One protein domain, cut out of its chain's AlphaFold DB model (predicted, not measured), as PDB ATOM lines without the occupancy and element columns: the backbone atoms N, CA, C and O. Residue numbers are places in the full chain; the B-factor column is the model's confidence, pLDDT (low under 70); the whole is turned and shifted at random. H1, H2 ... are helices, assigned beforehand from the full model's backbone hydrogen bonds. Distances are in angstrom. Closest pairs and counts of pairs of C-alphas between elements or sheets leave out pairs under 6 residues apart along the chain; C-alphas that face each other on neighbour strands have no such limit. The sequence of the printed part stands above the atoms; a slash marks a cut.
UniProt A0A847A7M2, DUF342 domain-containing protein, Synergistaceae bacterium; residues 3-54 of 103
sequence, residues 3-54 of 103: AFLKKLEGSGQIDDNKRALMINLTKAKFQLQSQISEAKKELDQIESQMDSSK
ATOM      1  N   ALA A   3      66.602 100.737 109.627       64.81
ATOM      2  CA  ALA A   3      67.865 101.270 109.122       64.81
ATOM      3  C   ALA A   3      67.767 101.747 107.660       64.81
ATOM      4  O   ALA A   3      68.425 102.712 107.280       64.81
ATOM      5  N   PHE A   4      66.912 101.109 106.856       64.94
ATOM      6  CA  PHE A   4      66.656 101.500 105.468       64.94
ATOM      7  C   PHE A   4      65.841 102.799 105.383       64.94
ATOM      8  O   PHE A   4      66.180 103.689 104.611       64.94
ATOM      9  N   LEU A   5      64.829 102.957 106.244       61.00
ATOM     10  CA  LEU A   5      64.037 104.189 106.343       61.00
ATOM     11  C   LEU A   5      64.883 105.381 106.826       61.00
ATOM     12  O   LEU A   5      64.777 106.458 106.250       61.00
ATOM     13  N   LYS A   6      65.771 105.189 107.815       63.03
ATOM     14  CA  LYS A   6      66.715 106.239 108.253       63.03
ATOM     15  C   LYS A   6      67.699 106.661 107.155       63.03
ATOM     16  O   LYS A   6      68.031 107.836 107.057       63.03
ATOM     17  N   LYS A   7      68.159 105.723 106.316       63.81
ATOM     18  CA  LYS A   7      68.997 106.042 105.145       63.81
ATOM     19  C   LYS A   7      68.241 106.866 104.095       63.81
ATOM     20  O   LYS A   7      68.837 107.765 103.517       63.81
ATOM     21  N   LEU A   8      66.951 106.589 103.887       60.38
ATOM     22  CA  LEU A   8      66.095 107.333 102.952       60.38
ATOM     23  C   LEU A   8      65.750 108.755 103.429       60.38
ATOM     24  O   LEU A   8      65.524 109.638 102.603       60.38
ATOM     25  N   GLU A   9      65.733 108.994 104.744       60.22
ATOM     26  CA  GLU A   9      65.579 110.340 105.318       60.22
ATOM     27  C   GLU A   9      66.777 111.234 104.983       60.22
ATOM     28  O   GLU A   9      66.601 112.382 104.584       60.22
ATOM     29  N   GLY A  10      67.991 110.677 105.046       60.28
ATOM     30  CA  GLY A  10      69.219 111.378 104.662       60.28
ATOM     31  C   GLY A  10      69.333 111.677 103.162       60.28
ATOM     32  O   GLY A  10      70.107 112.549 102.782       60.28
ATOM     33  N   SER A  11      68.561 110.989 102.312       65.25
ATOM     34  CA  SER A  11      68.542 111.193 100.857       65.25
ATOM     35  C   SER A  11      67.357 112.036 100.358       65.25
ATOM     36  O   SER A  11      67.151 112.125  99.151       65.25
ATOM     37  N   GLY A  12      66.552 112.624 101.255       60.84
ATOM     38  CA  GLY A  12      65.478 113.567 100.900       60.84
ATOM     39  C   GLY A  12      64.256 112.970 100.181       60.84
ATOM     40  O   GLY A  12      63.412 113.721  99.708       60.84
ATOM     41  N   GLN A  13      64.125 111.637 100.104       63.28
ATOM     42  CA  GLN A  13      63.037 110.933  99.395       63.28
ATOM     43  C   GLN A  13      61.979 110.344 100.350       63.28
ATOM     44  O   GLN A  13      61.531 109.199 100.192       63.28
ATOM     45  N   ILE A  14      61.592 111.096 101.380       60.81
ATOM     46  CA  ILE A  14      60.555 110.667 102.326       60.81
ATOM     47  C   ILE A  14      59.215 111.315 101.981       60.81
ATOM     48  O   ILE A  14      59.070 112.527 102.023       60.81
ATOM     49  N   ASP A  15      58.246 110.456 101.668       69.69
ATOM     50  CA  ASP A  15      56.814 110.763 101.659       69.69
ATOM     51  C   ASP A  15      56.269 110.736 103.102       69.69
ATOM     52  O   ASP A  15      56.756 109.950 103.928       69.69
ATOM     53  N   ASP A  16      55.257 111.545 103.420       72.75
ATOM     54  CA  ASP A  16      54.746 111.741 104.792       72.75
ATOM     55  C   ASP A  16      54.307 110.425 105.462       72.75
ATOM     56  O   ASP A  16      54.549 110.197 106.653       72.75
ATOM     57  N   ASN A  17      53.780 109.483 104.674       74.38
ATOM     58  CA  ASN A  17      53.418 108.141 105.136       74.38
ATOM     59  C   ASN A  17      54.619 107.344 105.671       74.38
ATOM     60  O   ASN A  17      54.521 106.631 106.676       74.38
ATOM     61  N   LYS A  18      55.787 107.472 105.028       70.38
ATOM     62  CA  LYS A  18      57.019 106.781 105.446       70.38
ATOM     63  C   LYS A  18      57.583 107.387 106.729       70.38
ATOM     64  O   LYS A  18      58.147 106.653 107.546       70.38
ATOM     65  N   ARG A  19      57.390 108.693 106.939       73.62
ATOM     66  CA  ARG A  19      57.774 109.390 108.174       73.62
ATOM     67  C   ARG A  19      56.924 108.936 109.359       73.62
ATOM     68  O   ARG A  19      57.475 108.568 110.397       73.62
ATOM     69  N   ALA A  20      55.605 108.866 109.181       78.56
ATOM     70  CA  ALA A  20      54.687 108.356 110.199       78.56
ATOM     71  C   ALA A  20      55.013 106.902 110.589       78.56
ATOM     72  O   ALA A  20      55.117 106.574 111.774       78.56
ATOM     73  N   LEU A  21      55.275 106.042 109.596       80.75
ATOM     74  CA  LEU A  21      55.689 104.659 109.832       80.75
ATOM     75  C   LEU A  21      57.010 104.575 110.613       80.75
ATOM     76  O   LEU A  21      57.134 103.766 111.533       80.75
ATOM     77  N   MET A  22      57.993 105.418 110.287       75.69
ATOM     78  CA  MET A  22      59.273 105.448 110.996       75.69
ATOM     79  C   MET A  22      59.113 105.860 112.463       75.69
ATOM     80  O   MET A  22      59.718 105.236 113.339       75.69
ATOM     81  N   ILE A  23      58.292 106.874 112.748       82.75
ATOM     82  CA  ILE A  23      58.008 107.326 114.116       82.75
ATOM     83  C   ILE A  23      57.342 106.203 114.916       82.75
ATOM     84  O   ILE A  23      57.778 105.907 116.029       82.75
ATOM     85  N   ASN A  24      56.347 105.529 114.337       84.56
ATOM     86  CA  ASN A  24      55.649 104.420 114.991       84.56
ATOM     87  C   ASN A  24      56.589 103.250 115.293       84.56
ATOM     88  O   ASN A  24      56.624 102.756 116.419       84.56
ATOM     89  N   LEU A  25      57.416 102.856 114.323       82.12
ATOM     90  CA  LEU A  25      58.403 101.795 114.519       82.12
ATOM     91  C   LEU A  25      59.480 102.184 115.542       82.12
ATOM     92  O   LEU A  25      59.955 101.334 116.292       82.12
ATOM     93  N   THR A  26      59.859 103.460 115.594       84.38
ATOM     94  CA  THR A  26      60.829 103.965 116.572       84.38
ATOM     95  C   THR A  26      60.243 103.934 117.981       84.38
ATOM     96  O   THR A  26      60.898 103.426 118.889       84.38
ATOM     97  N   LYS A  27      58.994 104.384 118.164       87.38
ATOM     98  CA  LYS A  27      58.271 104.281 119.442       87.38
ATOM     99  C   LYS A  27      58.145 102.829 119.903       87.38
ATOM    100  O   LYS A  27      58.510 102.528 121.035       87.38
ATOM    101  N   ALA A  28      57.716 101.934 119.013       86.12
ATOM    102  CA  ALA A  28      57.598 100.511 119.318       86.12
ATOM    103  C   ALA A  28      58.953  99.902 119.713       86.12
ATOM    104  O   ALA A  28      59.040  99.161 120.689       86.12
ATOM    105  N   LYS A  29      60.039 100.264 119.016       88.31
ATOM    106  CA  LYS A  29      61.393  99.819 119.370       88.31
ATOM    107  C   LYS A  29      61.798 100.280 120.772       88.31
ATOM    108  O   LYS A  29      62.337  99.474 121.524       88.31
ATOM    109  N   PHE A  30      61.556 101.544 121.117       90.38
ATOM    110  CA  PHE A  30      61.879 102.064 122.447       90.38
ATOM    111  C   PHE A  30      61.058 101.384 123.545       90.38
ATOM    112  O   PHE A  30      61.622 101.010 124.568       90.38
ATOM    113  N   GLN A  31      59.763 101.157 123.314       91.75
ATOM    114  CA  GLN A  31      58.908 100.425 124.251       91.75
ATOM    115  C   GLN A  31      59.411  98.997 124.480       91.75
ATOM    116  O   GLN A  31      59.590  98.589 125.623       91.75
ATOM    117  N   LEU A  32      59.720  98.265 123.406       90.56
ATOM    118  CA  LEU A  32      60.271  96.911 123.504       90.56
ATOM    119  C   LEU A  32      61.635  96.896 124.209       90.56
ATOM    120  O   LEU A  32      61.905  96.003 125.006       90.56
ATOM    121  N   GLN A  33      62.495  97.890 123.960       91.69
ATOM    122  CA  GLN A  33      63.770  98.013 124.675       91.69
ATOM    123  C   GLN A  33      63.582  98.291 126.172       91.69
ATOM    124  O   GLN A  33      64.322  97.713 126.966       91.69
ATOM    125  N   SER A  34      62.599  99.115 126.559       93.12
ATOM    126  CA  SER A  34      62.250  99.334 127.973       93.12
ATOM    127  C   SER A  34      61.815  98.031 128.631       93.12
ATOM    128  O   SER A  34      62.398  97.634 129.633       93.12
ATOM    129  N   GLN A  35      60.887  97.305 128.001       93.12
ATOM    130  CA  GLN A  35      60.383  96.025 128.509       93.12
ATOM    131  C   GLN A  35      61.497  94.985 128.669       93.12
ATOM    132  O   GLN A  35      61.567  94.303 129.686       93.12
ATOM    133  N   ILE A  36      62.416  94.888 127.702       93.31
ATOM    134  CA  ILE A  36      63.588  94.005 127.811       93.31
ATOM    135  C   ILE A  36      64.485  94.428 128.979       93.31
ATOM    136  O   ILE A  36      65.005  93.571 129.689       93.31
ATOM    137  N   SER A  37      64.704  95.731 129.170       94.31
ATOM    138  CA  SER A  37      65.529  96.228 130.272       94.31
ATOM    139  C   SER A  37      64.889  95.963 131.635       94.31
ATOM    140  O   SER A  37      65.600  95.609 132.573       94.31
ATOM    141  N   GLU A  38      63.574  96.132 131.751       94.62
ATOM    142  CA  GLU A  38      62.809  95.846 132.966       94.62
ATOM    143  C   GLU A  38      62.849  94.352 133.289       94.62
ATOM    144  O   GLU A  38      63.273  93.982 134.381       94.62
ATOM    145  N   ALA A  39      62.553  93.492 132.311       90.50
ATOM    146  CA  ALA A  39      62.601  92.042 132.479       90.50
ATOM    147  C   ALA A  39      63.999  91.543 132.883       90.50
ATOM    148  O   ALA A  39      64.119  90.681 133.748       90.50
ATOM    149  N   LYS A  40      65.071  92.103 132.303       93.94
ATOM    150  CA  LYS A  40      66.449  91.782 132.718       93.94
ATOM    151  C   LYS A  40      66.719  92.174 134.166       93.94
ATOM    152  O   LYS A  40      67.305  91.395 134.904       93.94
ATOM    153  N   LYS A  41      66.266  93.358 134.578       94.81
ATOM    154  CA  LYS A  41      66.448  93.838 135.949       94.81
ATOM    155  C   LYS A  41      65.700  92.967 136.959       94.81
ATOM    156  O   LYS A  41      66.230  92.705 138.034       94.81
ATOM    157  N   GLU A  42      64.488  92.526 136.630       93.19
ATOM    158  CA  GLU A  42      63.737  91.578 137.462       93.19
ATOM    159  C   GLU A  42      64.459  90.233 137.572       93.19
ATOM    160  O   GLU A  42      64.566  89.679 138.666       93.19
ATOM    161  N   LEU A  43      65.012  89.741 136.462       90.00
ATOM    162  CA  LEU A  43      65.786  88.502 136.428       90.00
ATOM    163  C   LEU A  43      67.017  88.599 137.348       90.00
ATOM    164  O   LEU A  43      67.171  87.767 138.242       90.00
ATOM    165  N   ASP A  44      67.804  89.672 137.227       92.81
ATOM    166  CA  ASP A  44      68.973  89.928 138.083       92.81
ATOM    167  C   ASP A  44      68.589  90.011 139.575       92.81
ATOM    168  O   ASP A  44      69.305  89.527 140.456       92.81
ATOM    169  N   GLN A  45      67.441  90.623 139.889       91.44
ATOM    170  CA  GLN A  45      66.940  90.703 141.263       91.44
ATOM    171  C   GLN A  45      66.572  89.329 141.824       91.44
ATOM    172  O   GLN A  45      66.914  89.029 142.970       91.44
ATOM    173  N   ILE A  46      65.886  88.499 141.038       86.69
ATOM    174  CA  ILE A  46      65.499  87.146 141.443       86.69
ATOM    175  C   ILE A  46      66.746  86.281 141.647       86.69
ATOM    176  O   ILE A  46      66.860  85.621 142.683       86.69
ATOM    177  N   GLU A  47      67.709  86.324 140.724       84.31
ATOM    178  CA  GLU A  47      68.980  85.602 140.859       84.31
ATOM    179  C   GLU A  47      69.730  86.020 142.127       84.31
ATOM    180  O   GLU A  47      70.108  85.169 142.936       84.31
ATOM    181  N   SER A  48      69.830  87.326 142.386       83.00
ATOM    182  CA  SER A  48      70.459  87.857 143.599       83.00
ATOM    183  C   SER A  48      69.763  87.393 144.887       83.00
ATOM    184  O   SER A  48      70.421  87.001 145.858       83.00
ATOM    185  N   GLN A  49      68.425  87.372 144.914       80.69
ATOM    186  CA  GLN A  49      67.657  86.865 146.057       80.69
ATOM    187  C   GLN A  49      67.855  85.359 146.265       80.69
ATOM    188  O   GLN A  49      67.977  84.892 147.406       80.69
ATOM    189  N   MET A  50      67.916  84.592 145.176       73.50
ATOM    190  CA  MET A  50      68.186  83.160 145.219       73.50
ATOM    191  C   MET A  50      69.595  82.872 145.733       73.50
ATOM    192  O   MET A  50      69.749  82.028 146.616       73.50
ATOM    193  N   ASP A  51      70.611  83.585 145.259       70.56
ATOM    194  CA  ASP A  51      71.997  83.388 145.690       70.56
ATOM    195  C   ASP A  51      72.211  83.820 147.143       70.56
ATOM    196  O   ASP A  51      72.805  83.085 147.941       70.56
ATOM    197  N   SER A  52      71.584  84.928 147.544       66.25
ATOM    198  CA  SER A  52      71.505  85.358 148.944       66.25
ATOM    199  C   SER A  52      70.864  84.302 149.847       66.25
ATOM    200  O   SER A  52      71.219  84.188 151.019       66.25
ATOM    201  N   SER A  53      69.909  83.528 149.330       62.16
ATOM    202  CA  SER A  53      69.246  82.449 150.071       62.16
ATOM    203  C   SER A  53      70.049  81.143 150.038       62.16
ATOM    204  O   SER A  53      69.991  80.350 150.981       62.16
ATOM    205  N   LYS A  54      70.841  80.911 148.983       60.62
ATOM    206  CA  LYS A  54      71.675  79.712 148.830       60.62
ATOM    207  C   LYS A  54      72.876  79.703 149.780       60.62
ATOM    208  O   LYS A  54      73.126  78.672 150.407       60.62
TER     209      LYS A  54
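AT A GLANCE: This is residues 3 to 54 of the 103 residues of the protein "DUF342 domain-containing protein" of Synergistaceae bacterium (UniProt A0A847A7M2). One long helix, H2, makes the length of a rod, and its residues 23 to 54 stick out free. Near the other end of H2 the short helix H1 folds back over residues 18 to 22 of H2 as a small hook. The printed part has 52 residues with two named helices, H1 then H2, and no named strand: all helix. It is extended, with a radius of gyration of the C-alphas of 18.9 A and spans of 59 by 15 by 9 A.

HOW THE PARTS SIT: H2, residues 16 to 54, and H1, residues 3 to 10, form a helical hairpin. They only just touch, with 3 pairs of C-alphas within 8 A; the closest C-alphas are those of Leu 5 and Met 22, 6.8 A apart. H2 touches H1 with residues 18 to 22 alone. They run opposite ways at a steep tilt of 45 degrees. In both helices every O i to N i+4 pair is within hydrogen-bond range.

IN THESE COORDINATES: H2 is 57.0 A long, from C-alpha 16 at (54.746, 111.741, 104.792) to C-alpha 54 at (71.675, 79.712, 148.830). H1 begins at C-alpha 3 at (67.865, 101.270, 109.122) and is 11.1 A long.

THE WHOLE: The C-alphas farthest apart, of Gln 13 and Lys 54, are 59.1 A apart. The printed part has no cut, and the link from H1 to H2 is tight. Mean pLDDT of the printed part is 78.6; residues 3 to 15 and 52 to 54 are under 70.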